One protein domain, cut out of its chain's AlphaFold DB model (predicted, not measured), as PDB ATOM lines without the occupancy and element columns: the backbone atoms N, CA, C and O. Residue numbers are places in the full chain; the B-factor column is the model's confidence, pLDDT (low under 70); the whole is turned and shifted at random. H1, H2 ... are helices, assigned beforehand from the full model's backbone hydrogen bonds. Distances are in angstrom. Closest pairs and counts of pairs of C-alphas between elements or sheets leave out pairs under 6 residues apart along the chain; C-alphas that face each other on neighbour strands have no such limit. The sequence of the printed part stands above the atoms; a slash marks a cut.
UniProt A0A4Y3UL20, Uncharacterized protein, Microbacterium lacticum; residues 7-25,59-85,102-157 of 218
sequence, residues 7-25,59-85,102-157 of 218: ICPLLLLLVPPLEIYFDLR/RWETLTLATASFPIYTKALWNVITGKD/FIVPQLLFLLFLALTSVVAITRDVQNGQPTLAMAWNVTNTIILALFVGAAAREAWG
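Overview. This is residues 7 to 25, 59 to 85 and 102 to 157 of the 218 residues of an uncharacterized protein of Microbacterium lacticum (UniProt A0A4Y3UL20). H4 and H5 form a long helical hairpin with H1 packed over both. H2 and H3 lie toward its open end; residues 78 to 83 stick out. The 102 printed residues have five named helices: all helix, only just loose, close to compact, radius of gyration of the C-alphas 15.4 A, spans 48 by 39 by 24 A.

Along the chain. H1, residues 7 to 22, begins at C-alpha 7, (94.042, 144.649, 164.888). H2 is residues 60 to 68, H3 70 to 81. H4, 102 to 127, is 38.9 A long. H5, 132 to 156, is 35.8 A long and ends at C-alpha 156, (113.744, 165.166, 157.696).

Arrangement. The hub H1 touches H3, H4 and H5; with H5, closest C-alphas 16 and 133 are 4.7 A apart. H4 and H5 touch, closest C-alphas 113 and 141, 5.6 A. In H2, H3 and H5 every O i to N i+4 pair is within hydrogen-bond range.

Size, cuts and confidence. Cuts after residues 25 and 85 leave gaps of 34.6 A and 19.5 A; residues 59 to 77 have low pLDDT.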
ATOM      1  N   ILE A   7      94.034 144.966 163.448       65.81
ATOM      2  CA  ILE A   7      94.042 144.649 164.888       65.81
ATOM      3  C   ILE A   7      94.980 143.467 165.176       65.81
ATOM      4  O   ILE A   7      95.590 143.410 166.239       65.81
ATOM      5  N   CYS A   8      95.157 142.546 164.222       69.12
ATOM      6  CA  CYS A   8      96.069 141.410 164.383       69.12
ATOM      7  C   CYS A   8      97.515 141.833 164.733       69.12
ATOM      8  O   CYS A   8      98.050 141.281 165.690       69.12
ATOM      9  N   PRO A   9      98.145 142.821 164.061       68.81
ATOM     10  CA  PRO A   9      99.450 143.351 164.454       68.81
ATOM     11  C   PRO A   9      99.481 143.889 165.885       68.81
ATOM     12  O   PRO A   9     100.436 143.630 166.607       68.81
ATOM     13  N   LEU A  10      98.429 144.598 166.311       71.19
ATOM     14  CA  LEU A  10      98.324 145.121 167.673       71.19
ATOM     15  C   LEU A  10      98.308 143.979 168.695       71.19
ATOM     16  O   LEU A  10      99.042 144.024 169.677       71.19
ATOM     17  N   LEU A  11      97.509 142.940 168.442       72.00
ATOM     18  CA  LEU A  11      97.463 141.758 169.300       72.00
ATOM     19  C   LEU A  11      98.816 141.037 169.319       72.00
ATOM     20  O   LEU A  11      99.318 140.736 170.395       72.00
ATOM     21  N   LEU A  12      99.451 140.834 168.160       73.31
ATOM     22  CA  LEU A  12     100.772 140.199 168.051       73.31
ATOM     23  C   LEU A  12     101.887 140.985 168.759       73.31
ATOM     24  O   LEU A  12     102.829 140.373 169.265       73.31
ATOM     25  N   LEU A  13     101.774 142.315 168.814       74.00
ATOM     26  CA  LEU A  13     102.669 143.190 169.574       74.00
ATOM     27  C   LEU A  13     102.428 143.102 171.083       74.00
ATOM     28  O   LEU A  13     103.370 143.271 171.853       74.00
ATOM     29  N   LEU A  14     101.189 142.843 171.510       75.06
ATOM     30  CA  LEU A  14     100.810 142.806 172.922       75.06
ATOM     31  C   LEU A  14     101.082 141.453 173.595       75.06
ATOM     32  O   LEU A  14     101.265 141.419 174.810       75.06
ATOM     33  N   VAL A  15     101.117 140.357 172.825       78.19
ATOM     34  CA  VAL A  15     101.393 138.997 173.330       78.19
ATOM     35  C   VAL A  15     102.683 138.934 174.165       78.19
ATOM     36  O   VAL A  15     102.592 138.512 175.318       78.19
ATOM     37  N   PRO A  16     103.859 139.373 173.666       75.94
ATOM     38  CA  PRO A  16     105.089 139.303 174.453       75.94
ATOM     39  C   PRO A  16     105.038 140.087 175.782       75.94
ATOM     40  O   PRO A  16     105.368 139.500 176.811       75.94
ATOM     41  N   PRO A  17     104.596 141.363 175.828       76.81
ATOM     42  CA  PRO A  17     104.402 142.082 177.083       76.81
ATOM     43  C   PRO A  17     103.460 141.372 178.054       76.81
ATOM     44  O   PRO A  17     103.733 141.355 179.250       76.81
ATOM     45  N   LEU A  18     102.370 140.773 177.564       76.75
ATOM     46  CA  LEU A  18     101.450 140.031 178.424       76.75
ATOM     47  C   LEU A  18     102.133 138.821 179.075       76.75
ATOM     48  O   LEU A  18     101.972 138.606 180.272       76.75
ATOM     49  N   GLU A  19     102.921 138.065 178.315       78.88
ATOM     50  CA  GLU A  19     103.699 136.939 178.843       78.88
ATOM     51  C   GLU A  19     104.759 137.399 179.856       78.88
ATOM     52  O   GLU A  19     104.895 136.790 180.912       78.88
ATOM     53  N   ILE A  20     105.452 138.511 179.596       75.44
ATOM     54  CA  ILE A  20     106.517 139.022 180.473       75.44
ATOM     55  C   ILE A  20     105.965 139.619 181.779       75.44
ATOM     56  O   ILE A  20     106.520 139.357 182.845       75.44
ATOM     57  N   TYR A  21     104.891 140.417 181.723       76.25
ATOM     58  CA  TYR A  21     104.342 141.094 182.908       76.25
ATOM     59  C   TYR A  21     103.404 140.215 183.738       76.25
ATOM     60  O   TYR A  21     103.360 140.374 184.957       76.25
ATOM     61  N   PHE A  22     102.657 139.301 183.110       76.69
ATOM     62  CA  PHE A  22     101.710 138.431 183.815       76.69
ATOM     63  C   PHE A  22     102.236 136.998 184.032       76.69
ATOM     64  O   PHE A  22     101.488 136.167 184.542       76.69
ATOM     65  N   ASP A  23     103.487 136.697 183.641       69.50
ATOM     66  CA  ASP A  23     104.097 135.345 183.599       69.50
ATOM     67  C   ASP A  23     103.158 134.295 182.970       69.50
ATOM     68  O   ASP A  23     103.155 133.115 183.327       69.50
ATOM     69  N   LEU A  24     102.321 134.731 182.020       64.56
ATOM     70  CA  LEU A  24     101.434 133.854 181.269       64.56
ATOM     71  C   LEU A  24     102.322 132.997 180.376       64.56
ATOM     72  O   LEU A  24     102.838 133.491 179.385       64.56
ATOM     73  N   ARG A  25     102.503 131.723 180.726       65.44
ATOM     74  CA  ARG A  25     103.224 130.737 179.909       65.44
ATOM     75  C   ARG A  25     102.211 129.948 179.075       65.44
ATOM     76  O   ARG A  25     101.832 128.851 179.489       65.44
ATOM     77  N   ARG A  59     107.073 142.050 147.808       64.81
ATOM     78  CA  ARG A  59     107.328 143.479 148.018       64.81
ATOM     79  C   ARG A  59     107.321 143.778 149.508       64.81
ATOM     80  O   ARG A  59     106.265 143.904 150.116       64.81
ATOM     81  N   TRP A  60     108.497 143.888 150.106       62.59
ATOM     82  CA  TRP A  60     108.630 144.207 151.526       62.59
ATOM     83  C   TRP A  60     107.956 145.534 151.891       62.59
ATOM     84  O   TRP A  60     107.467 145.671 153.010       62.59
ATOM     85  N   GLU A  61     107.836 146.457 150.933       66.12
ATOM     86  CA  GLU A  61     107.192 147.761 151.096       66.12
ATOM     87  C   GLU A  61     105.709 147.654 151.473       66.12
ATOM     88  O   GLU A  61     105.200 148.488 152.225       66.12
ATOM     89  N   THR A  62     104.994 146.635 150.974       64.38
ATOM     90  CA  THR A  62     103.576 146.448 151.319       64.38
ATOM     91  C   THR A  62     103.419 145.942 152.748       64.38
ATOM     92  O   THR A  62     102.480 146.343 153.433       64.38
ATOM     93  N   LEU A  63     104.365 145.132 153.232       63.06
ATOM     94  CA  LEU A  63     104.383 144.657 154.613       63.06
ATOM     95  C   LEU A  63     104.657 145.809 155.593       63.06
ATOM     96  O   LEU A  63     103.996 145.917 156.630       63.06
ATOM     97  N   THR A  64     105.574 146.715 155.245       60.59
ATOM     98  CA  THR A  64     105.856 147.917 156.042       60.59
ATOM     99  C   THR A  64     104.680 148.894 156.042       60.59
ATOM    100  O   THR A  64     104.300 149.364 157.114       60.59
ATOM    101  N   LEU A  65     104.038 149.146 154.894       63.19
ATOM    102  CA  LEU A  65     102.826 149.982 154.815       63.19
ATOM    103  C   LEU A  65     101.643 149.388 155.597       63.19
ATOM    104  O   LEU A  65     100.906 150.118 156.266       63.19
ATOM    105  N   ALA A  66     101.473 148.064 155.563       61.97
ATOM    106  CA  ALA A  66     100.433 147.387 156.334       61.97
ATOM    107  C   ALA A  66     100.677 147.521 157.846       61.97
ATOM    108  O   ALA A  66      99.759 147.853 158.598       61.97
ATOM    109  N   THR A  67     101.927 147.344 158.281       60.12
ATOM    110  CA  THR A  67     102.318 147.464 159.695       60.12
ATOM    111  C   THR A  67     102.161 148.902 160.205       60.12
ATOM    112  O   THR A  67     101.726 149.113 161.332       60.12
ATOM    113  N   ALA A  68     102.417 149.903 159.357       63.53
ATOM    114  CA  ALA A  68     102.221 151.323 159.661       63.53
ATOM    115  C   ALA A  68     100.764 151.725 159.922       63.53
ATOM    116  O   ALA A  68     100.500 152.777 160.501       63.53
ATOM    117  N   SER A  69      99.808 150.924 159.447       67.06
ATOM    118  CA  SER A  69      98.395 151.307 159.423       67.06
ATOM    119  C   SER A  69      97.654 150.971 160.721       67.06
ATOM    120  O   SER A  69      96.538 151.453 160.931       67.06
ATOM    121  N   PHE A  70      98.252 150.178 161.622       66.56
ATOM    122  CA  PHE A  70      97.604 149.759 162.873       66.56
ATOM    123  C   PHE A  70      97.091 150.929 163.746       66.56
ATOM    124  O   PHE A  70      95.991 150.802 164.300       66.56
ATOM    125  N   PRO A  71      97.777 152.092 163.856       66.62
ATOM    126  CA  PRO A  71      97.296 153.195 164.686       66.62
ATOM    127  C   PRO A  71      96.008 153.815 164.148       66.62
ATOM    128  O   PRO A  71      95.100 154.156 164.909       66.62
ATOM    129  N   ILE A  72      95.914 153.925 162.822       68.69
ATOM    130  CA  ILE A  72      94.756 154.485 162.123       68.69
ATOM    131  C   ILE A  72      93.545 153.577 162.350       68.69
ATOM    132  O   ILE A  72      92.474 154.060 162.721       68.69
ATOM    133  N   TYR A  73      93.732 152.261 162.218       64.25
ATOM    134  CA  TYR A  73      92.673 151.285 162.470       64.25
ATOM    135  C   TYR A  73      92.232 151.254 163.936       64.25
ATOM    136  O   TYR A  73      91.035 151.192 164.207       64.25
ATOM    137  N   THR A  74      93.166 151.375 164.879       64.38
ATOM    138  CA  THR A  74      92.845 151.428 166.316       64.38
ATOM    139  C   THR A  74      92.006 152.662 166.649       64.38
ATOM    140  O   THR A  74      90.993 152.565 167.342       64.38
ATOM    141  N   LYS A  75      92.372 153.827 166.099       67.44
ATOM    142  CA  LYS A  75      91.613 155.070 166.284       67.44
ATOM    143  C   LYS A  75      90.222 154.994 165.652       67.44
ATOM    144  O   LYS A  75      89.255 155.455 166.254       67.44
ATOM    145  N   ALA A  76      90.112 154.405 164.462       67.44
ATOM    146  CA  ALA A  76      88.830 154.200 163.799       67.44
ATOM    147  C   ALA A  76      87.919 153.268 164.614       67.44
ATOM    148  O   ALA A  76      86.762 153.605 164.848       67.44
ATOM    149  N   LEU A  77      88.457 152.152 165.116       65.88
ATOM    150  CA  LEU A  77      87.725 151.227 165.981       65.88
ATOM    151  C   LEU A  77      87.235 151.921 167.257       65.88
ATOM    152  O   LEU A  77      86.069 151.795 167.618       65.88
ATOM    153  N   TRP A  78      88.103 152.695 167.911       70.38
ATOM    154  CA  TRP A  78      87.737 153.436 169.116       70.38
ATOM    155  C   TRP A  78      86.642 154.473 168.856       70.38
ATOM    156  O   TRP A  78      85.716 154.610 169.655       70.38
ATOM    157  N   ASN A  79      86.712 155.183 167.728       69.62
ATOM    158  CA  ASN A  79      85.677 156.138 167.344       69.62
ATOM    159  C   ASN A  79      84.329 155.450 167.102       69.62
ATOM    160  O   ASN A  79      83.320 155.959 167.580       69.62
ATOM    161  N   VAL A  80      84.314 154.275 166.461       74.62
ATOM    162  CA  VAL A  80      83.092 153.471 166.284       74.62
ATOM    163  C   VAL A  80      82.531 153.010 167.633       74.62
ATOM    164  O   VAL A  80      81.337 153.156 167.872       74.62
ATOM    165  N   ILE A  81      83.379 152.517 168.544       76.88
ATOM    166  CA  ILE A  81      82.960 152.083 169.891       76.88
ATOM    167  C   ILE A  81      82.412 153.257 170.716       76.88
ATOM    168  O   ILE A  81      81.432 153.104 171.438       76.88
ATOM    169  N   THR A  82      83.026 154.436 170.603       79.00
ATOM    170  CA  THR A  82      82.629 155.643 171.349       79.00
ATOM    171  C   THR A  82      81.453 156.379 170.684       79.00
ATOM    172  O   THR A  82      80.998 157.396 171.201       79.00
ATOM    173  N   GLY A  83      80.967 155.909 169.528       70.62
ATOM    174  CA  GLY A  83      79.911 156.580 168.761       70.62
ATOM    175  C   GLY A  83      80.320 157.959 168.228       70.62
ATOM    176  O   GLY A  83      79.471 158.823 168.032       70.62
ATOM    177  N   LYS A  84      81.623 158.206 168.039       66.25
ATOM    178  CA  LYS A  84      82.127 159.455 167.459       66.25
ATOM    179  C   LYS A  84      82.071 159.377 165.940       66.25
ATOM    180  O   LYS A  84      82.928 158.746 165.318       66.25
ATOM    181  N   ASP A  85      81.116 160.091 165.357       57.66
ATOM    182  CA  ASP A  85      81.029 160.265 163.912       57.66
ATOM    183  C   ASP A  85      82.197 161.117 163.402       57.66
ATOM    184  O   ASP A  85      82.403 162.264 163.807       57.66
ATOM    185  N   PHE A 102     100.754 162.210 163.826       61.91
ATOM    186  CA  PHE A 102     100.452 160.953 163.146       61.91
ATOM    187  C   PHE A 102     101.358 159.801 163.593       61.91
ATOM    188  O   PHE A 102     100.926 158.649 163.555       61.91
ATOM    189  N   ILE A 103     102.579 160.093 164.054       67.00
ATOM    190  CA  ILE A 103     103.554 159.071 164.467       67.00
ATOM    191  C   ILE A 103     103.593 158.843 165.987       67.00
ATOM    192  O   ILE A 103     104.178 157.853 166.425       67.00
ATOM    193  N   VAL A 104     102.940 159.695 166.798       70.75
ATOM    194  CA  VAL A 104     102.888 159.548 168.270       70.75
ATOM    195  C   VAL A 104     102.502 158.129 168.711       70.75
ATOM    196  O   VAL A 104     103.234 157.569 169.526       70.75
ATOM    197  N   PRO A 105     101.436 157.483 168.191       71.50
ATOM    198  CA  PRO A 105     101.101 156.126 168.622       71.50
ATOM    199  C   PRO A 105     102.229 155.126 168.335       71.50
ATOM    200  O   PRO A 105     102.549 154.299 169.181       71.50
ATOM    201  N   GLN A 106     102.880 155.246 167.174       75.25
ATOM    202  CA  GLN A 106     104.003 154.395 166.776       75.25
ATOM    203  C   GLN A 106     105.187 154.553 167.744       75.25
ATOM    204  O   GLN A 106     105.795 153.561 168.144       75.25
ATOM    205  N   LEU A 107     105.480 155.791 168.159       75.19
ATOM    206  CA  LEU A 107     106.531 156.105 169.129       75.19
ATOM    207  C   LEU A 107     106.208 155.580 170.531       75.19
ATOM    208  O   LEU A 107     107.099 155.058 171.195       75.19
ATOM    209  N   LEU A 108     104.952 155.679 170.975       78.88
ATOM    210  CA  LEU A 108     104.527 155.147 172.273       78.88
ATOM    211  C   LEU A 108     104.653 153.623 172.322       78.88
ATOM    212  O   LEU A 108     105.178 153.093 173.299       78.88
ATOM    213  N   PHE A 109     104.233 152.919 171.265       78.44
ATOM    214  CA  PHE A 109     104.419 151.469 171.174       78.44
ATOM    215  C   PHE A 109     105.894 151.087 171.082       78.44
ATOM    216  O   PHE A 109     106.305 150.133 171.734       78.44
ATOM    217  N   LEU A 110     106.704 151.849 170.342       81.31
ATOM    218  CA  LEU A 110     108.146 151.627 170.282       81.31
ATOM    219  C   LEU A 110     108.781 151.765 171.661       81.31
ATOM    220  O   LEU A 110     109.532 150.888 172.078       81.31
ATOM    221  N   LEU A 111     108.454 152.839 172.377       84.06
ATOM    222  CA  LEU A 111     108.951 153.080 173.723       84.06
ATOM    223  C   LEU A 111     108.497 151.977 174.687       84.06
ATOM    224  O   LEU A 111     109.308 151.459 175.450       84.06
ATOM    225  N   PHE A 112     107.225 151.581 174.617       83.25
ATOM    226  CA  PHE A 112     106.667 150.499 175.426       83.25
ATOM    227  C   PHE A 112     107.379 149.163 175.171       83.25
ATOM    228  O   PHE A 112     107.782 148.486 176.120       83.25
ATOM    229  N   LEU A 113     107.594 148.798 173.906       84.31
ATOM    230  CA  LEU A 113     108.294 147.571 173.532       84.31
ATOM    231  C   LEU A 113     109.786 147.616 173.873       84.31
ATOM    232  O   LEU A 113     110.339 146.606 174.308       84.31
ATOM    233  N   ALA A 114     110.432 148.774 173.728       83.81
ATOM    234  CA  ALA A 114     111.826 148.968 174.112       83.81
ATOM    235  C   ALA A 114     112.008 148.804 175.626       83.81
ATOM    236  O   ALA A 114     112.886 148.061 176.063       83.81
ATOM    237  N   LEU A 115     111.134 149.416 176.427       85.88
ATOM    238  CA  LEU A 115     111.165 149.280 177.883       85.88
ATOM    239  C   LEU A 115     110.864 147.836 178.308       85.88
ATOM    240  O   LEU A 115     111.575 147.271 179.135       85.88
ATOM    241  N   THR A 116     109.894 147.194 177.653       86.12
ATOM    242  CA  THR A 116     109.594 145.768 177.846       86.12
ATOM    243  C   THR A 116     110.780 144.879 177.454       86.12
ATOM    244  O   THR A 116     111.050 143.903 178.144       86.12
ATOM    245  N   SER A 117     111.550 145.233 176.417       84.56
ATOM    246  CA  SER A 117     112.766 144.500 176.032       84.56
ATOM    247  C   SER A 117     113.831 144.586 177.118       84.56
ATOM    248  O   SER A 117     114.430 143.571 177.454       84.56
ATOM    249  N   VAL A 118     114.044 145.768 177.706       85.50
ATOM    250  CA  VAL A 118     114.997 145.943 178.814       85.50
ATOM    251  C   VAL A 118     114.589 145.091 180.018       85.50
ATOM    252  O   VAL A 118     115.428 144.383 180.578       85.50
ATOM    253  N   VAL A 119     113.305 145.113 180.387       85.88
ATOM    254  CA  VAL A 119     112.764 144.289 181.481       85.88
ATOM    255  C   VAL A 119     112.932 142.797 181.178       85.88
ATOM    256  O   VAL A 119     113.452 142.064 182.017       85.88
ATOM    257  N   ALA A 120     112.568 142.359 179.971       83.12
ATOM    258  CA  ALA A 120     112.671 140.966 179.544       83.12
ATOM    259  C   ALA A 120     114.116 140.461 179.557       83.12
ATOM    260  O   ALA A 120     114.384 139.408 180.125       83.12
ATOM    261  N   ILE A 121     115.051 141.234 178.995       83.44
ATOM    262  CA  ILE A 121     116.479 140.890 178.967       83.44
ATOM    263  C   ILE A 121     117.022 140.802 180.392       83.44
ATOM    264  O   ILE A 121     117.695 139.834 180.728       83.44
ATOM    265  N   THR A 122     116.709 141.778 181.247       82.25
ATOM    266  CA  THR A 122     117.186 141.780 182.639       82.25
ATOM    267  C   THR A 122     116.687 140.542 183.386       82.25
ATOM    268  O   THR A 122     117.469 139.862 184.049       82.25
ATOM    269  N   ARG A 123     115.402 140.211 183.226       82.50
ATOM    270  CA  ARG A 123     114.762 139.042 183.837       82.50
ATOM    271  C   ARG A 123     115.323 137.725 183.294       82.50
ATOM    272  O   ARG A 123     115.613 136.825 184.075       82.50
ATOM    273  N   ASP A 124     115.514 137.597 181.985       79.12
ATOM    274  CA  ASP A 124     116.007 136.357 181.368       79.12
ATOM    275  C   ASP A 124     117.505 136.133 181.617       79.12
ATOM    276  O   ASP A 124     117.917 134.990 181.812       79.12
ATOM    277  N   VAL A 125     118.313 137.197 181.709       80.69
ATOM    278  CA  VAL A 125     119.728 137.107 182.116       80.69
ATOM    279  C   VAL A 125     119.848 136.664 183.574       80.69
ATOM    280  O   VAL A 125     120.681 135.816 183.881       80.69
ATOM    281  N   GLN A 126     118.998 137.184 184.466       79.50
ATOM    282  CA  GLN A 126     118.968 136.767 185.873       79.50
ATOM    283  C   GLN A 126     118.497 135.316 186.044       79.50
ATOM    284  O   GLN A 126     119.007 134.603 186.904       79.50
ATOM    285  N   ASN A 127     117.559 134.868 185.206       77.06
ATOM    286  CA  ASN A 127     116.995 133.519 185.273       77.06
ATOM    287  C   ASN A 127     117.769 132.481 184.441       77.06
ATOM    288  O   ASN A 127     117.491 131.288 184.555       77.06
ATOM    289  N   GLY A 128     118.710 132.908 183.589       70.44
ATOM    290  CA  GLY A 128     119.507 132.033 182.720       70.44
ATOM    291  C   GLY A 128     118.698 131.258 181.672       70.44
ATOM    292  O   GLY A 128     119.180 130.258 181.145       70.44
ATOM    293  N   GLN A 129     117.465 131.679 181.389       69.25
ATOM    294  CA  GLN A 129     116.523 130.970 180.521       69.25
ATOM    295  C   GLN A 129     116.005 131.933 179.448       69.25
ATOM    296  O   GLN A 129     115.107 132.722 179.742       69.25
ATOM    297  N   PRO A 130     116.557 131.906 178.220       69.38
ATOM    298  CA  PRO A 130     116.070 132.755 177.141       69.38
ATOM    299  C   PRO A 130     114.659 132.325 176.737       69.38
ATOM    300  O   PRO A 130     114.433 131.178 176.344       69.38
ATOM    301  N   THR A 131     113.704 133.245 176.824       76.31
ATOM    302  CA  THR A 131     112.304 132.974 176.482       76.31
ATOM    303  C   THR A 131     111.978 133.348 175.037       76.31
ATOM    304  O   THR A 131     112.548 134.275 174.452       76.31
ATOM    305  N   LEU A 132     111.008 132.639 174.446       76.62
ATOM    306  CA  LEU A 132     110.503 132.966 173.111       76.62
ATOM    307  C   LEU A 132     109.819 134.344 173.098       76.62
ATOM    308  O   LEU A 132     109.983 135.090 172.134       76.62
ATOM    309  N   ALA A 133     109.126 134.718 174.181       79.44
ATOM    310  CA  ALA A 133     108.546 136.049 174.333       79.44
ATOM    311  C   ALA A 133     109.595 137.162 174.323       79.44
ATOM    312  O   ALA A 133     109.379 138.167 173.646       79.44
ATOM    313  N   MET A 134     110.746 136.985 174.986       82.00
ATOM    314  CA  MET A 134     111.851 137.944 174.893       82.00
ATOM    315  C   MET A 134     112.317 138.094 173.439       82.00
ATOM    316  O   MET A 134     112.381 139.214 172.927       82.00
ATOM    317  N   ALA A 135     112.595 136.982 172.753       80.31
ATOM    318  CA  ALA A 135     113.058 137.003 171.364       80.31
ATOM    319  C   ALA A 135     112.045 137.682 170.421       80.31
ATOM    320  O   ALA A 135     112.416 138.500 169.573       80.31
ATOM    321  N   TRP A 136     110.754 137.393 170.600       80.94
ATOM    322  CA  TRP A 136     109.674 137.991 169.819       80.94
ATOM    323  C   TRP A 136     109.490 139.485 170.125       80.94
ATOM    324  O   TRP A 136     109.370 140.293 169.203       80.94
ATOM    325  N   ASN A 137     109.557 139.886 171.399       85.00
ATOM    326  CA  ASN A 137     109.483 141.291 171.808       85.00
ATOM    327  C   ASN A 137     110.618 142.122 171.202       85.00
ATOM    328  O   ASN A 137     110.385 143.209 170.667       85.00
ATOM    329  N   VAL A 138     111.849 141.603 171.253       82.19
ATOM    330  CA  VAL A 138     113.026 142.267 170.679       82.19
ATOM    331  C   VAL A 138     112.875 142.397 169.165       82.19
ATOM    332  O   VAL A 138     113.089 143.479 168.619       82.19
ATOM    333  N   THR A 139     112.422 141.338 168.490       81.19
ATOM    334  CA  THR A 139     112.168 141.362 167.042       81.19
ATOM    335  C   THR A 139     111.148 142.443 166.674       81.19
ATOM    336  O   THR A 139     111.409 143.271 165.800       81.19
ATOM    337  N   ASN A 140     110.027 142.503 167.394       81.88
ATOM    338  CA  ASN A 140     109.006 143.530 167.194       81.88
ATOM    339  C   ASN A 140     109.539 144.948 167.453       81.88
ATOM    340  O   ASN A 140     109.231 145.869 166.696       81.88
ATOM    341  N   THR A 141     110.371 145.117 168.484       83.38
ATOM    342  CA  THR A 141     111.017 146.400 168.801       83.38
ATOM    343  C   THR A 141     111.899 146.860 167.642       83.38
ATOM    344  O   THR A 141     111.820 148.017 167.236       83.38
ATOM    345  N   ILE A 142     112.702 145.957 167.071       83.50
ATOM    346  CA  ILE A 142     113.596 146.258 165.944       83.50
ATOM    347  C   ILE A 142     112.790 146.640 164.700       83.50
ATOM    348  O   ILE A 142     113.072 147.668 164.088       83.50
ATOM    349  N   ILE A 143     111.774 145.852 164.339       79.75
ATOM    350  CA  ILE A 143     110.924 146.132 163.171       79.75
ATOM    351  C   ILE A 143     110.271 147.511 163.312       79.75
ATOM    352  O   ILE A 143     110.297 148.319 162.379       79.75
ATOM    353  N   LEU A 144     109.732 147.808 164.496       77.44
ATOM    354  CA  LEU A 144     109.085 149.083 164.779       77.44
ATOM    355  C   LEU A 144     110.085 150.253 164.765       77.44
ATOM    356  O   LEU A 144     109.772 151.315 164.228       77.44
ATOM    357  N   ALA A 145     111.299 150.051 165.285       80.06
ATOM    358  CA  ALA A 145     112.370 151.048 165.271       80.06
ATOM    359  C   ALA A 145     112.829 151.376 163.845       80.06
ATOM    360  O   ALA A 145     112.967 152.549 163.498       80.06
ATOM    361  N   LEU A 146     113.025 150.354 163.003       81.50
ATOM    362  CA  LEU A 146     113.379 150.526 161.591       81.50
ATOM    363  C   LEU A 146     112.299 151.310 160.845       81.50
ATOM    364  O   LEU A 146     112.614 152.212 160.069       81.50
ATOM    365  N   PHE A 147     111.031 151.008 161.123       75.88
ATOM    366  CA  PHE A 147     109.907 151.716 160.527       75.88
ATOM    367  C   PHE A 147     109.879 153.199 160.922       75.88
ATOM    368  O   PHE A 147     109.815 154.073 160.056       75.88
ATOM    369  N   VAL A 148     109.975 153.494 162.222       74.69
ATOM    370  CA  VAL A 148     110.027 154.876 162.724       74.69
ATOM    371  C   VAL A 148     111.241 155.615 162.155       74.69
ATOM    372  O   VAL A 148     111.113 156.764 161.741       74.69
ATOM    373  N   GLY A 149     112.399 154.956 162.074       74.25
ATOM    374  CA  GLY A 149     113.613 155.522 161.491       74.25
ATOM    375  C   GLY A 149     113.466 155.862 160.006       74.25
ATOM    376  O   GLY A 149     113.895 156.933 159.582       74.25
ATOM    377  N   ALA A 150     112.824 154.999 159.215       72.56
ATOM    378  CA  ALA A 150     112.535 155.277 157.808       72.56
ATOM    379  C   ALA A 150     111.582 156.475 157.647       72.56
ATOM    380  O   ALA A 150     111.858 157.375 156.855       72.56
ATOM    381  N   ALA A 151     110.515 156.535 158.449       67.56
ATOM    382  CA  ALA A 151     109.566 157.646 158.429       67.56
ATOM    383  C   ALA A 151     110.205 158.978 158.868       67.56
ATOM    384  O   ALA A 151     109.959 160.014 158.251       67.56
ATOM    385  N   ALA A 152     111.062 158.959 159.894       68.19
ATOM    386  CA  ALA A 152     111.791 160.141 160.350       68.19
ATOM    387  C   ALA A 152     112.789 160.642 159.295       68.19
ATOM    388  O   ALA A 152     112.901 161.846 159.082       68.19
ATOM    389  N   ARG A 153     113.473 159.732 158.587       69.75
ATOM    390  CA  ARG A 153     114.377 160.087 157.480       69.75
ATOM    391  C   ARG A 153     113.648 160.739 156.312       69.75
ATOM    392  O   ARG A 153     114.192 161.672 155.740       69.75
ATOM    393  N   GLU A 154     112.443 160.286 155.983       65.06
ATOM    394  CA  GLU A 154     111.618 160.907 154.939       65.06
ATOM    395  C   GLU A 154     111.076 162.273 155.391       65.06
ATOM    396  O   GLU A 154     111.079 163.238 154.632       65.06
ATOM    397  N   ALA A 155     110.679 162.395 156.662       60.78
ATOM    398  CA  ALA A 155     110.204 163.656 157.232       60.78
ATOM    399  C   ALA A 155     111.312 164.718 157.386       60.78
ATOM    400  O   ALA A 155     111.014 165.914 157.384       60.78
ATOM    401  N   TRP A 156     112.570 164.294 157.546       57.59
ATOM    402  CA  TRP A 156     113.744 165.166 157.696       57.59
ATOM    403  C   TRP A 156     114.629 165.244 156.447       57.59
ATOM    404  O   TRP A 156     115.588 166.015 156.426       57.59
ATOM    405  N   GLY A 157     114.328 164.462 155.409       53.72
ATOM    406  CA  GLY A 157     114.985 164.567 154.115       53.72
ATOM    407  C   GLY A 157     114.727 165.945 153.504       53.72
ATOM    408  O   GLY A 157     113.687 166.554 153.782       53.72
TER     409      GLY A 157